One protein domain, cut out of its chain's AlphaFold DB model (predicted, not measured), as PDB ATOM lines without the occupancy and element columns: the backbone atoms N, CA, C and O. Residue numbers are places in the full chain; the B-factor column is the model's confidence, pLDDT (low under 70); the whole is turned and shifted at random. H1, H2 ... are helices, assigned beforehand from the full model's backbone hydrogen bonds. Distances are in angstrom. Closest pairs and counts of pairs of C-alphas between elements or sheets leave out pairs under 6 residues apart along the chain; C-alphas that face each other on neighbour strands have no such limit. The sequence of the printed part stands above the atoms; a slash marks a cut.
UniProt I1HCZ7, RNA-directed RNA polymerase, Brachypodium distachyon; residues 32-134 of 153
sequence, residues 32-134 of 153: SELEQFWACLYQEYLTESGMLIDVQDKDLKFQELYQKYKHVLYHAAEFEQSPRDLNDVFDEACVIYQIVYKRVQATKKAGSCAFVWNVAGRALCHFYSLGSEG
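Overview. This is residues 32 to 134 of the 153 residues of the protein "RNA-directed RNA polymerase" of Brachypodium distachyon (UniProt I1HCZ7). Two helical hairpins, H1 with H2 and H3 with H4, cross each other at steep angles to form the body, and H5 leads off from the first part of H3. H3 is the hub, and residues 129 to 134 stick out at the end. The printed part has 103 residues with five named helices in the order H1, H2, H3, H4, H5 and no named strand; its class is all helix. It is compact, with a radius of gyration of the C-alphas of 13.9 A, and spans 46 by 31 by 27 A.

Arrangement. Begin with H1, residues 32 to 51, and H2, residues 58 to 74: this hairpin runs opposite ways at a shallow tilt of 13 degrees. They touch with residues 45 to 49 and 62 to 65 alone, the closest C-alphas being those of Ser 49 and Phe 62, 7.2 A apart. Go on to H3, residues 86 to 107, which touches H1 at a steep tilt of 60 degrees; the closest C-alphas, of Glu 35 and Val 95, are 6.2 A apart. H3 touches H2 at a steep tilt of 49 degrees, with the C-alphas of Leu 73 and Val 89 closest at 6.7 A. Next comes H4, residues 110 to 119, in a hairpin with H3 at a shallow tilt of 10 degrees; their closest C-alphas, of Tyr 97 and Val 116, are 5.9 A apart. H4 also touches H2 at a steep tilt of 56 degrees, where the C-alphas of Lys 70 and Val 119 are closest at 5.3 A. H1 and H4 are near each other. Last, H5, residues 121 to 131, touches H3 at a steep tilt of 67 degrees, only just short of about perpendicular, with the C-alphas of Phe 90 and Ala 123 closest at 6.1 A. H5 is apart from H1 and H2 and meets H4 only through their link. Every O i to N i+4 pair is within hydrogen-bond range in H1, H2, H3 and H5; in H4 it is 3 of 6.

Along the chain. Find C-alpha 32 at (190.341, 292.149, 214.263); from there H1 runs 29.2 A to C-alpha 51. H2 runs 23.7 A from C-alpha 58 to C-alpha 74. H3, the longest by residues, runs 31.4 A from C-alpha 86 at (178.044, 277.528, 209.178) to C-alpha 107. H4 runs from C-alpha 110 to C-alpha 119, and H5 ends at C-alpha 131 at (171.081, 286.113, 201.307).

Size, cuts and confidence. The C-alphas of Gln 56 and Gly 134 are the two farthest apart, at 47.4 A. The printed part has no cut. The link from H2 to H3, 11 residues, is long. Look at the B-factor column: pLDDT is under 70 in residues 109 to 112 and 131 to 134.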
ATOM      1  N   SER A  32     188.939 291.802 214.559       82.06
ATOM      2  CA  SER A  32     190.341 292.149 214.263       82.06
ATOM      3  C   SER A  32     191.301 290.955 214.369       82.06
ATOM      4  O   SER A  32     192.220 290.833 213.563       82.06
ATOM      5  N   GLU A  33     191.058 290.042 215.309       88.31
ATOM      6  CA  GLU A  33     191.864 288.828 215.492       88.31
ATOM      7  C   GLU A  33     191.749 287.870 214.297       88.31
ATOM      8  O   GLU A  33     192.764 287.370 213.807       88.31
ATOM      9  N   LEU A  34     190.535 287.680 213.761       89.69
ATOM     10  CA  LEU A  34     190.302 286.869 212.560       89.69
ATOM     11  C   LEU A  34     190.946 287.498 211.321       89.69
ATOM     12  O   LEU A  34     191.501 286.779 210.489       89.69
ATOM     13  N   GLU A  35     190.913 288.832 211.202       91.56
ATOM     14  CA  GLU A  35     191.589 289.542 210.108       91.56
ATOM     15  C   GLU A  35     193.092 289.279 210.121       91.56
ATOM     16  O   GLU A  35     193.666 288.928 209.090       91.56
ATOM     17  N   GLN A  36     193.728 289.432 211.285       93.38
ATOM     18  CA  GLN A  36     195.166 289.224 211.440       93.38
ATOM     19  C   GLN A  36     195.550 287.771 211.171       93.38
ATOM     20  O   GLN A  36     196.508 287.518 210.441       93.38
ATOM     21  N   PHE A  37     194.773 286.824 211.701       94.69
ATOM     22  CA  PHE A  37     194.986 285.399 211.484       94.69
ATOM     23  C   PHE A  37     194.982 285.044 209.991       94.69
ATOM     24  O   PHE A  37     195.963 284.506 209.467       94.69
ATOM     25  N   TRP A  38     193.924 285.424 209.271       95.50
ATOM     26  CA  TRP A  38     193.822 285.139 207.841       95.50
ATOM     27  C   TRP A  38     194.798 285.957 206.994       95.50
ATOM     28  O   TRP A  38     195.275 285.465 205.969       95.50
ATOM     29  N   ALA A  39     195.164 287.170 207.418       93.88
ATOM     30  CA  ALA A  39     196.205 287.953 206.759       93.88
ATOM     31  C   ALA A  39     197.572 287.256 206.827       93.88
ATOM     32  O   ALA A  39     198.269 287.212 205.811       93.88
ATOM     33  N   CYS A  40     197.939 286.678 207.975       95.31
ATOM     34  CA  CYS A  40     199.163 285.887 208.125       95.31
ATOM     35  C   CYS A  40     199.140 284.648 207.222       95.31
ATOM     36  O   CYS A  40     200.044 284.478 206.404       95.31
ATOM     37  N   LEU A  41     198.064 283.856 207.273       96.25
ATOM     38  CA  LEU A  41     197.907 282.670 206.421       96.25
ATOM     39  C   LEU A  41     197.979 283.002 204.930       96.25
ATOM     40  O   LEU A  41     198.564 282.260 204.141       96.25
ATOM     41  N   TYR A  42     197.413 284.137 204.527       94.38
ATOM     42  CA  TYR A  42     197.480 284.571 203.142       94.38
ATOM     43  C   TYR A  42     198.901 284.990 202.722       94.38
ATOM     44  O   TYR A  42     199.295 284.757 201.580       94.38
ATOM     45  N   GLN A  43     199.708 285.568 203.618       93.50
ATOM     46  CA  GLN A  43     201.127 285.838 203.332       93.50
ATOM     47  C   GLN A  43     201.940 284.550 203.182       93.50
ATOM     48  O   GLN A  43     202.770 284.452 202.274       93.50
ATOM     49  N   GLU A  44     201.679 283.560 204.035       95.44
ATOM     50  CA  GLU A  44     202.268 282.224 203.909       95.44
ATOM     51  C   GLU A  44     201.907 281.609 202.557       95.44
ATOM     52  O   GLU A  44     202.797 281.202 201.813       95.44
ATOM     53  N   TYR A  45     200.630 281.682 202.163       94.12
ATOM     54  CA  TYR A  45     200.175 281.203 200.861       94.12
ATOM     55  C   TYR A  45     200.929 281.874 199.712       94.12
ATOM     56  O   TYR A  45     201.339 281.200 198.769       94.12
ATOM     57  N   LEU A  46     201.128 283.194 199.753       91.38
ATOM     58  CA  LEU A  46     201.860 283.910 198.702       91.38
ATOM     59  C   LEU A  46     203.320 283.457 198.601       91.38
ATOM     60  O   LEU A  46     203.870 283.391 197.502       91.38
ATOM     61  N   THR A  47     203.930 283.124 199.736       92.12
ATOM     62  CA  THR A  47     205.298 282.606 199.790       92.12
ATOM     63  C   THR A  47     205.352 281.184 199.234       92.12
ATOM     64  O   THR A  47     206.136 280.906 198.330       92.12
ATOM     65  N   GLU A  48     204.468 280.303 199.708       92.69
ATOM     66  CA  GLU A  48     204.367 278.907 199.275       92.69
ATOM     67  C   GLU A  48     204.037 278.799 197.785       92.69
ATOM     68  O   GLU A  48     204.746 278.127 197.042       92.69
ATOM     69  N   SER A  49     203.028 279.531 197.314       90.69
ATOM     70  CA  SER A  49     202.643 279.568 195.899       90.69
ATOM     71  C   SER A  49     203.733 280.144 194.996       90.69
ATOM     72  O   SER A  49     203.901 279.662 193.876       90.69
ATOM     73  N   GLY A  50     204.503 281.126 195.473       89.19
ATOM     74  CA  GLY A  50     205.656 281.664 194.752       89.19
ATOM     75  C   GLY A  50     206.722 280.603 194.474       89.19
ATOM     76  O   GLY A  50     207.291 280.578 193.385       89.19
ATOM     77  N   MET A  51     206.931 279.674 195.413       88.75
ATOM     78  CA  MET A  51     207.870 278.557 195.251       88.75
ATOM     79  C   MET A  51     207.384 277.487 194.261       88.75
ATOM     80  O   MET A  51     208.182 276.657 193.834       88.75
ATOM     81  N   LEU A  52     206.100 277.486 193.883       88.44
ATOM     82  CA  LEU A  52     205.508 276.481 192.990       88.44
ATOM     83  C   LEU A  52     205.510 276.877 191.506       88.44
ATOM     84  O   LEU A  52     205.153 276.052 190.665       88.44
ATOM     85  N   ILE A  53     205.898 278.111 191.165       80.75
ATOM     86  CA  ILE A  53     205.772 278.654 189.798       80.75
ATOM     87  C   ILE A  53     206.577 277.838 188.775       80.75
ATOM     88  O   ILE A  53     206.066 277.560 187.688       80.75
ATOM     89  N   ASP A  54     207.781 277.402 189.148       83.94
ATOM     90  CA  ASP A  54     208.730 276.728 188.248       83.94
ATOM     91  C   ASP A  54     208.804 275.209 188.461       83.94
ATOM     92  O   ASP A  54     209.691 274.527 187.945       83.94
ATOM     93  N   VAL A  55     207.880 274.653 189.245       86.19
ATOM     94  CA  VAL A  55     207.933 273.249 189.650       86.19
ATOM     95  C   VAL A  55     207.186 272.363 188.650       86.19
ATOM     96  O   VAL A  55     206.105 272.709 188.170       86.19
ATOM     97  N   GLN A  56     207.748 271.188 188.346       84.81
ATOM     98  CA  GLN A  56     207.013 270.134 187.637       84.81
ATOM     99  C   GLN A  56     205.789 269.706 188.461       84.81
ATOM    100  O   GLN A  56     205.821 269.739 189.692       84.81
ATOM    101  N   ASP A  57     204.695 269.348 187.789       88.69
ATOM    102  CA  ASP A  57     203.415 268.999 188.427       88.69
ATOM    103  C   ASP A  57     202.825 270.106 189.318       88.69
ATOM    104  O   ASP A  57     202.124 269.836 190.295       88.69
ATOM    105  N   LYS A  58     203.080 271.377 188.967       88.06
ATOM    106  CA  LYS A  58     202.577 272.545 189.707       88.06
ATOM    107  C   LYS A  58     201.088 272.453 190.037       88.06
ATOM    108  O   LYS A  58     200.711 272.782 191.152       88.06
ATOM    109  N   ASP A  59     200.252 271.973 189.116       89.25
ATOM    110  CA  ASP A  59     198.797 271.927 189.308       89.25
ATOM    111  C   ASP A  59     198.417 271.028 190.496       89.25
ATOM    112  O   ASP A  59     197.572 271.400 191.312       89.25
ATOM    113  N   LEU A  60     199.101 269.889 190.641       93.19
ATOM    114  CA  LEU A  60     198.931 268.955 191.754       93.19
ATOM    115  C   LEU A  60     199.403 269.585 193.071       93.19
ATOM    116  O   LEU A  60     198.684 269.549 194.068       93.19
ATOM    117  N   LYS A  61     200.555 270.264 193.056       93.44
ATOM    118  CA  LYS A  61     201.077 270.965 194.243       93.44
ATOM    119  C   LYS A  61     200.201 272.140 194.671       93.44
ATOM    120  O   LYS A  61     200.015 272.368 195.862       93.44
ATOM    121  N   PHE A  62     199.628 272.875 193.720       93.00
ATOM    122  CA  PHE A  62     198.648 273.920 194.008       93.00
ATOM    123  C   PHE A  62     197.374 273.329 194.608       93.00
ATOM    124  O   PHE A  62     196.828 273.903 195.546       93.00
ATOM    125  N   GLN A  63     196.918 272.174 194.119       94.25
ATOM    126  CA  GLN A  63     195.771 271.484 194.697       94.25
ATOM    127  C   GLN A  63     196.035 271.076 196.153       94.25
ATOM    128  O   GLN A  63     195.196 271.345 197.009       94.25
ATOM    129  N   GLU A  64     197.197 270.494 196.456       95.75
ATOM    130  CA  GLU A  64     197.612 270.168 197.830       95.75
ATOM    131  C   GLU A  64     197.705 271.420 198.712       95.75
ATOM    132  O   GLU A  64     197.205 271.430 199.840       95.75
ATOM    133  N   LEU A  65     198.265 272.508 198.174       95.75
ATOM    134  CA  LEU A  65     198.343 273.793 198.861       95.75
ATOM    135  C   LEU A  65     196.946 274.322 199.209       95.75
ATOM    136  O   LEU A  65     196.696 274.703 200.349       95.75
ATOM    137  N   TYR A  66     196.001 274.305 198.266       95.81
ATOM    138  CA  TYR A  66     194.623 274.710 198.550       95.81
ATOM    139  C   TYR A  66     193.958 273.793 199.575       95.81
ATOM    140  O   TYR A  66     193.242 274.287 200.444       95.81
ATOM    141  N   GLN A  67     194.218 272.485 199.526       97.62
ATOM    142  CA  GLN A  67     193.687 271.534 200.502       97.62
ATOM    143  C   GLN A  67     194.175 271.826 201.924       97.62
ATOM    144  O   GLN A  67     193.369 271.769 202.854       97.62
ATOM    145  N   LYS A  68     195.439 272.227 202.106       97.62
ATOM    146  CA  LYS A  68     195.957 272.695 203.403       97.62
ATOM    147  C   LYS A  68     195.107 273.842 203.960       97.62
ATOM    148  O   LYS A  68     194.637 273.757 205.091       97.62
ATOM    149  N   TYR A  69     194.845 274.883 203.168       97.81
ATOM    150  CA  TYR A  69     194.053 276.033 203.632       97.81
ATOM    151  C   TYR A  69     192.554 275.735 203.765       97.81
ATOM    152  O   TYR A  69     191.904 276.304 204.641       97.81
ATOM    153  N   LYS A  70     192.000 274.811 202.967       98.19
ATOM    154  CA  LYS A  70     190.635 274.308 203.177       98.19
ATOM    155  C   LYS A  70     190.493 273.609 204.523       98.19
ATOM    156  O   LYS A  70     189.515 273.862 205.209       98.19
ATOM    157  N   HIS A  71     191.471 272.808 204.941       98.19
ATOM    158  CA  HIS A  71     191.427 272.173 206.260       98.19
ATOM    159  C   HIS A  71     191.493 273.194 207.398       98.19
ATOM    160  O   HIS A  71     190.858 272.979 208.423       98.19
ATOM    161  N   VAL A  72     192.187 274.321 207.212       97.81
ATOM    162  CA  VAL A  72     192.150 275.425 208.184       97.81
ATOM    163  C   VAL A  72     190.757 276.057 208.239       97.81
ATOM    164  O   VAL A  72     190.202 276.209 209.320       97.81
ATOM    165  N   LEU A  73     190.160 276.376 207.087       97.94
ATOM    166  CA  LEU A  73     188.850 277.034 207.038       97.94
ATOM    167  C   LEU A  73     187.699 276.112 207.475       97.94
ATOM    168  O   LEU A  73     186.829 276.519 208.238       97.94
ATOM    169  N   TYR A  74     187.674 274.876 206.984       97.44
ATOM    170  CA  TYR A  74     186.534 273.961 207.091       97.44
ATOM    171  C   TYR A  74     186.730 272.844 208.114       97.44
ATOM    172  O   TYR A  74     185.783 272.116 208.382       97.44
ATOM    173  N   HIS A  75     187.939 272.642 208.649       97.88
ATOM    174  CA  HIS A  75     188.305 271.412 209.376       97.88
ATOM    175  C   HIS A  75     188.001 270.128 208.576       97.88
ATOM    176  O   HIS A  75     187.789 269.058 209.144       97.88
ATOM    177  N   ALA A  76     187.965 270.244 207.246       97.25
ATOM    178  CA  ALA A  76     187.607 269.191 206.311       97.25
ATOM    179  C   ALA A  76     188.187 269.490 204.920       97.25
ATOM    180  O   ALA A  76     188.619 270.611 204.636       97.25
ATOM    181  N   ALA A  77     188.156 268.491 204.036       96.31
ATOM    182  CA  ALA A  77     188.620 268.637 202.658       96.31
ATOM    183  C   ALA A  77     187.699 269.536 201.816       96.31
ATOM    184  O   ALA A  77     188.160 270.228 200.911       96.31
ATOM    185  N   GLU A  78     186.397 269.545 202.111       95.69
ATOM    186  CA  GLU A  78     185.400 270.349 201.407       95.69
ATOM    187  C   GLU A  78     184.379 270.949 202.380       95.69
ATOM    188  O   GLU A  78     184.153 270.434 203.474       95.69
ATOM    189  N   PHE A  79     183.738 272.037 201.950       95.31
ATOM    190  CA  PHE A  79     182.776 272.799 202.749       95.31
ATOM    191  C   PHE A  79     181.622 271.936 203.281       95.31
ATOM    192  O   PHE A  79     181.277 272.018 204.454       95.31
ATOM    193  N   GLU A  80     181.052 271.068 202.446       94.44
ATOM    194  CA  GLU A  80     179.908 270.216 202.797       94.44
ATOM    195  C   GLU A  80     180.224 269.169 203.873       94.44
ATOM    196  O   GLU A  80     179.314 268.572 204.441       94.44
ATOM    197  N   GLN A  81     181.509 268.930 204.133       95.88
ATOM    198  CA  GLN A  81     181.999 267.988 205.138       95.88
ATOM    199  C   GLN A  81     182.415 268.693 206.434       95.88
ATOM    200  O   GLN A  81     182.846 268.029 207.375       95.88
ATOM    201  N   SER A  82     182.322 270.026 206.478       96.69
ATOM    202  CA  SER A  82     182.732 270.829 207.624       96.69
ATOM    203  C   SER A  82     181.916 270.461 208.868       96.69
ATOM    204  O   SER A  82     180.689 270.569 208.837       96.69
ATOM    205  N   PRO A  83     182.563 270.090 209.990       95.94
ATOM    206  CA  PRO A  83     181.889 269.931 211.275       95.94
ATOM    207  C   PRO A  83     181.659 271.273 211.991       95.94
ATOM    208  O   PRO A  83     181.055 271.299 213.061       95.94
ATOM    209  N   ARG A  84     182.198 272.376 211.454       96.38
ATOM    210  CA  ARG A  84     182.098 273.715 212.046       96.38
ATOM    211  C   ARG A  84     180.701 274.310 211.876       96.38
ATOM    212  O   ARG A  84     179.986 273.958 210.937       96.38
ATOM    213  N   ASP A  85     180.365 275.272 212.735       95.38
ATOM    214  CA  ASP A  85     179.175 276.100 212.545       95.38
ATOM    215  C   ASP A  85     179.243 276.859 211.209       95.38
ATOM    216  O   ASP A  85     180.291 277.375 210.809       95.38
ATOM    217  N   LEU A  86     178.113 276.910 210.501       92.12
ATOM    218  CA  LEU A  86     178.044 277.528 209.178       92.12
ATOM    219  C   LEU A  86     178.292 279.036 209.233       92.12
ATOM    220  O   LEU A  86     178.915 279.571 208.317       92.12
ATOM    221  N   ASN A  87     177.830 279.726 210.279       91.00
ATOM    222  CA  ASN A  87     178.029 281.165 210.398       91.00
ATOM    223  C   ASN A  87     179.496 281.500 210.615       91.00
ATOM    224  O   ASN A  87     179.976 282.397 209.928       91.00
ATOM    225  N   ASP A  88     180.203 280.746 211.457       92.44
ATOM    226  CA  ASP A  88     181.645 280.923 211.673       92.44
ATOM    227  C   ASP A  88     182.429 280.740 210.365       92.44
ATOM    228  O   ASP A  88     183.310 281.533 210.024       92.44
ATOM    229  N   VAL A  89     182.077 279.715 209.579       95.50
ATOM    230  CA  VAL A  89     182.694 279.476 208.268       95.50
ATOM    231  C   VAL A  89     182.386 280.614 207.291       95.50
ATOM    232  O   VAL A  89     183.260 281.005 206.518       95.50
ATOM    233  N   PHE A  90     181.168 281.159 207.303       93.00
ATOM    234  CA  PHE A  90     180.808 282.303 206.463       93.00
ATOM    235  C   PHE A  90     181.507 283.591 206.897       93.00
ATOM    236  O   PHE A  90     181.960 284.338 206.030       93.00
ATOM    237  N   ASP A  91     181.628 283.840 208.203       92.31
ATOM    238  CA  ASP A  91     182.403 284.947 208.762       92.31
ATOM    239  C   ASP A  91     183.836 284.900 208.233       92.31
ATOM    240  O   ASP A  91     184.294 285.836 207.576       92.31
ATOM    241  N   GLU A  92     184.523 283.774 208.421       95.81
ATOM    242  CA  GLU A  92     185.905 283.619 207.979       95.81
ATOM    243  C   GLU A  92     186.059 283.647 206.454       95.81
ATOM    244  O   GLU A  92     186.989 284.269 205.939       95.81
ATOM    245  N   ALA A  93     185.132 283.047 205.702       95.44
ATOM    246  CA  ALA A  93     185.137 283.117 204.243       95.44
ATOM    247  C   ALA A  93     185.016 284.567 203.739       95.44
ATOM    248  O   ALA A  93     185.733 284.962 202.812       95.44
ATOM    249  N   CYS A  94     184.157 285.374 204.369       93.62
ATOM    250  CA  CYS A  94     184.057 286.804 204.098       93.62
ATOM    251  C   CYS A  94     185.358 287.525 204.466       93.62
ATOM    252  O   CYS A  94     185.864 288.289 203.648       93.62
ATOM    253  N   VAL A  95     185.968 287.239 205.622       95.00
ATOM    254  CA  VAL A  95     187.274 287.816 205.996       95.00
ATOM    255  C   VAL A  95     188.334 287.520 204.933       95.00
ATOM    256  O   VAL A  95     188.993 288.449 204.465       95.00
ATOM    257  N   ILE A  96     188.449 286.269 204.473       95.25
ATOM    258  CA  ILE A  96     189.373 285.868 203.398       95.25
ATOM    259  C   ILE A  96     189.127 286.686 202.125       95.25
ATOM    260  O   ILE A  96     190.071 287.203 201.520       95.25
ATOM    261  N   TYR A  97     187.865 286.827 201.710       93.44
ATOM    262  CA  TYR A  97     187.510 287.644 200.552       93.44
ATOM    263  C   TYR A  97     187.993 289.087 200.734       93.44
ATOM    264  O   TYR A  97     188.704 289.621 199.877       93.44
ATOM    265  N   GLN A  98     187.669 289.695 201.877       91.75
ATOM    266  CA  GLN A  98     187.990 291.085 202.184       91.75
ATOM    267  C   GLN A  98     189.504 291.337 202.194       91.75
ATOM    268  O   GLN A  98     189.961 292.275 201.536       91.75
ATOM    269  N   ILE A  99     190.303 290.501 202.870       92.12
ATOM    270  CA  ILE A  99     191.762 290.699 202.947       92.12
ATOM    271  C   ILE A  99     192.422 290.602 201.567       92.12
ATOM    272  O   ILE A  99     193.283 291.419 201.223       92.12
ATOM    273  N   VAL A 100     192.001 289.636 200.742       90.75
ATOM    274  CA  VAL A 100     192.619 289.411 199.436       90.75
ATOM    275  C   VAL A 100     192.219 290.537 198.502       90.75
ATOM    276  O   VAL A 100     193.088 291.155 197.889       90.75
ATOM    277  N   TYR A 101     190.932 290.866 198.419       87.56
ATOM    278  CA  TYR A 101     190.448 291.868 197.476       87.56
ATOM    279  C   TYR A 101     190.893 293.291 197.842       87.56
ATOM    280  O   TYR A 101     191.223 294.059 196.934       87.56
ATOM    281  N   LYS A 102     191.009 293.641 199.134       87.06
ATOM    282  CA  LYS A 102     191.655 294.900 199.563       87.06
ATOM    283  C   LYS A 102     193.104 294.971 199.062       87.06
ATOM    284  O   LYS A 102     193.527 295.980 198.498       87.06
ATOM    285  N   ARG A 103     193.868 293.879 199.185       84.12
ATOM    286  CA  ARG A 103     195.260 293.829 198.710       84.12
ATOM    287  C   ARG A 103     195.370 293.849 197.187       84.12
ATOM    288  O   ARG A 103     196.285 294.469 196.644       84.12
ATOM    289  N   VAL A 104     194.474 293.169 196.477       83.00
ATOM    290  CA  VAL A 104     194.488 293.157 195.010       83.00
ATOM    291  C   VAL A 104     194.160 294.533 194.452       83.00
ATOM    292  O   VAL A 104     194.830 294.958 193.515       83.00
ATOM    293  N   GLN A 105     193.224 295.270 195.055       80.06
ATOM    294  CA  GLN A 105     192.995 296.673 194.699       80.06
ATOM    295  C   GLN A 105     194.270 297.514 194.852       80.06
ATOM    296  O   GLN A 105     194.617 298.269 193.947       80.06
ATOM    297  N   ALA A 106     195.009 297.327 195.949       79.31
ATOM    298  CA  ALA A 106     196.251 298.057 196.195       79.31
ATOM    299  C   ALA A 106     197.389 297.679 195.225       79.31
ATOM    300  O   ALA A 106     198.193 298.525 194.846       79.31
ATOM    301  N   THR A 107     197.475 296.410 194.815       77.19
ATOM    302  CA  THR A 107     198.632 295.866 194.072       77.19
ATOM    303  C   THR A 107     198.376 295.605 192.587       77.19
ATOM    304  O   THR A 107     199.322 295.337 191.849       77.19
ATOM    305  N   LYS A 108     197.117 295.657 192.138       72.94
ATOM    306  CA  LYS A 108     196.653 295.345 190.773       72.94
ATOM    307  C   LYS A 108     197.037 293.943 190.263       72.94
ATOM    308  O   LYS A 108     197.100 293.714 189.058       72.94
ATOM    309  N   LYS A 109     197.273 292.975 191.161       68.56
ATOM    310  CA  LYS A 109     197.646 291.587 190.816       68.56
ATOM    311  C   LYS A 109     196.459 290.623 190.924       68.56
ATOM    312  O   LYS A 109     196.246 290.021 191.974       68.56
ATOM    313  N   ALA A 110     195.737 290.425 189.820       61.62
ATOM    314  CA  ALA A 110     194.526 289.592 189.760       61.62
ATOM    315  C   ALA A 110     194.740 288.098 190.097       61.62
ATOM    316  O   ALA A 110     193.822 287.450 190.594       61.62
ATOM    317  N   GLY A 111     195.948 287.549 189.888       64.06
ATOM    318  CA  GLY A 111     196.259 286.133 190.176       64.06
ATOM    319  C   GLY A 111     196.085 285.727 191.648       64.06
ATOM    320  O   GLY A 111     195.885 284.559 191.962       64.06
ATOM    321  N   SER A 112     196.076 286.712 192.539       69.50
ATOM    322  CA  SER A 112     195.822 286.582 193.976       69.50
ATOM    323  C   SER A 112     194.415 286.071 194.319       69.50
ATOM    324  O   SER A 112     194.228 285.409 195.336       69.50
ATOM    325  N   CYS A 113     193.417 286.339 193.467       84.75
ATOM    326  CA  CYS A 113     192.025 285.957 193.732       84.75
ATOM    327  C   CYS A 113     191.801 284.439 193.660       84.75
ATOM    328  O   CYS A 113     190.791 283.946 194.160       84.75
ATOM    329  N   ALA A 114     192.742 283.688 193.070       87.56
ATOM    330  CA  ALA A 114     192.677 282.231 193.015       87.56
ATOM    331  C   ALA A 114     192.615 281.610 194.417       87.56
ATOM    332  O   ALA A 114     191.896 280.634 194.604       87.56
ATOM    333  N   PHE A 115     193.298 282.197 195.405       92.25
ATOM    334  CA  PHE A 115     193.239 281.730 196.791       92.25
ATOM    335  C   PHE A 115     191.804 281.725 197.324       92.25
ATOM    336  O   PHE A 115     191.315 280.699 197.786       92.25
ATOM    337  N   VAL A 116     191.097 282.848 197.167       94.25
ATOM    338  CA  VAL A 116     189.724 283.020 197.657       94.25
ATOM    339  C   VAL A 116     188.796 281.978 197.049       94.25
ATOM    340  O   VAL A 116     188.101 281.270 197.767       94.25
ATOM    341  N   TRP A 117     188.802 281.846 195.722       93.44
ATOM    342  CA  TRP A 117     187.832 280.988 195.043       93.44
ATOM    343  C   TRP A 117     188.141 279.496 195.173       93.44
ATOM    344  O   TRP A 117     187.207 278.697 195.174       93.44
ATOM    345  N   ASN A 118     189.411 279.113 195.335       94.94
ATOM    346  CA  ASN A 118     189.773 277.713 195.571       94.94
ATOM    347  C   ASN A 118     189.595 277.291 197.033       94.94
ATOM    348  O   ASN A 118     189.258 276.135 197.271       94.94
ATOM    349  N   VAL A 119     189.800 278.194 197.998       96.38
ATOM    350  CA  VAL A 119     189.709 277.872 199.433       96.38
ATOM    351  C   VAL A 119     188.317 278.154 199.985       96.38
ATOM    352  O   VAL A 119     187.693 277.253 200.526       96.38
ATOM    353  N   ALA A 120     187.815 279.378 199.820       96.44
ATOM    354  CA  ALA A 120     186.581 279.863 200.442       96.44
ATOM    355  C   ALA A 120     185.375 279.906 199.485       96.44
ATOM    356  O   ALA A 120     184.242 280.127 199.916       96.44
ATOM    357  N   GLY A 121     185.597 279.692 198.183       94.19
ATOM    358  CA  GLY A 121     184.598 279.934 197.140       94.19
ATOM    359  C   GLY A 121     183.285 279.182 197.343       94.19
ATOM    360  O   GLY A 121     182.219 279.749 197.121       94.19
ATOM    361  N   ARG A 122     183.335 277.931 197.822       93.69
ATOM    362  CA  ARG A 122     182.118 277.154 198.105       93.69
ATOM    363  C   ARG A 122     181.286 277.802 199.210       93.69
ATOM    364  O   ARG A 122     180.106 278.055 198.986       93.69
ATOM    365  N   ALA A 123     181.900 278.144 200.341       94.75
ATOM    366  CA  ALA A 123     181.217 278.829 201.438       94.75
ATOM    367  C   ALA A 123     180.632 280.183 201.002       94.75
ATOM    368  O   ALA A 123     179.473 280.463 201.289       94.75
ATOM    369  N   LEU A 124     181.383 280.978 200.229       92.81
ATOM    370  CA  LEU A 124     180.913 282.263 199.694       92.81
ATOM    371  C   LEU A 124     179.694 282.103 198.776       92.81
ATOM    372  O   LEU A 124     178.730 282.857 198.891       92.81
ATOM    373  N   CYS A 125     179.695 281.104 197.887       90.88
ATOM    374  CA  CYS A 125     178.540 280.823 197.033       90.88
ATOM    375  C   CYS A 125     177.305 280.418 197.851       90.88
ATOM    376  O   CYS A 125     176.198 280.866 197.549       90.88
ATOM    377  N   HIS A 126     177.480 279.590 198.884       89.88
ATOM    378  CA  HIS A 126     176.385 279.210 199.777       89.88
ATOM    379  C   HIS A 126     175.847 280.416 200.554       89.88
ATOM    380  O   HIS A 126     174.637 280.631 200.567       89.88
ATOM    381  N   PHE A 127     176.729 281.247 201.110       88.12
ATOM    382  CA  PHE A 127     176.351 282.480 201.794       88.12
ATOM    383  C   PHE A 127     175.546 283.421 200.884       88.12
ATOM    384  O   PHE A 127     174.459 283.862 201.256       88.12
ATOM    385  N   TYR A 128     176.022 283.651 199.655       84.75
ATOM    386  CA  TYR A 128     175.313 284.467 198.664       84.75
ATOM    387  C   TYR A 128     173.912 283.923 198.362       84.75
ATOM    388  O   TYR A 128     172.949 284.680 198.247       84.75
ATOM    389  N   SER A 129     173.792 282.598 198.260       83.44
ATOM    390  CA  SER A 129     172.521 281.934 197.967       83.44
ATOM    391  C   SER A 129     171.499 282.162 199.081       83.44
ATOM    392  O   SER A 129     170.360 282.514 198.784       83.44
ATOM    393  N   LEU A 130     171.924 282.050 200.344       79.44
ATOM    394  CA  LEU A 130     171.075 282.264 201.522       79.44
ATOM    395  C   LEU A 130     170.606 283.721 201.650       79.44
ATOM    396  O   LEU A 130     169.448 283.972 201.967       79.44
ATOM    397  N   GLY A 131     171.467 284.695 201.337       65.69
ATOM    398  CA  GLY A 131     171.081 286.113 201.307       65.69
ATOM    399  C   GLY A 131     170.136 286.482 200.154       65.69
ATOM    400  O   GLY A 131     169.498 287.532 200.181       65.69
ATOM    401  N   SER A 132     170.029 285.618 199.138       55.97
ATOM    402  CA  SER A 132     169.216 285.833 197.935       55.97
ATOM    403  C   SER A 132     167.863 285.113 197.939       55.97
ATOM    404  O   SER A 132     167.141 285.194 196.940       55.97
ATOM    405  N   GLU A 133     167.477 284.467 199.050       45.62
ATOM    406  CA  GLU A 133     166.196 283.745 199.194       45.62
ATOM    407  C   GLU A 133     164.941 284.635 199.075       45.62
ATOM    408  O   GLU A 133     163.819 284.133 199.074       45.62
ATOM    409  N   GLY A 134     165.108 285.944 198.868       46.47
ATOM    410  CA  GLY A 134     164.037 286.839 198.434       46.47
ATOM    411  C   GLY A 134     163.827 286.952 196.917       46.47
ATOM    412  O   GLY A 134     162.780 287.455 196.529       46.47
TER     413      GLY A 134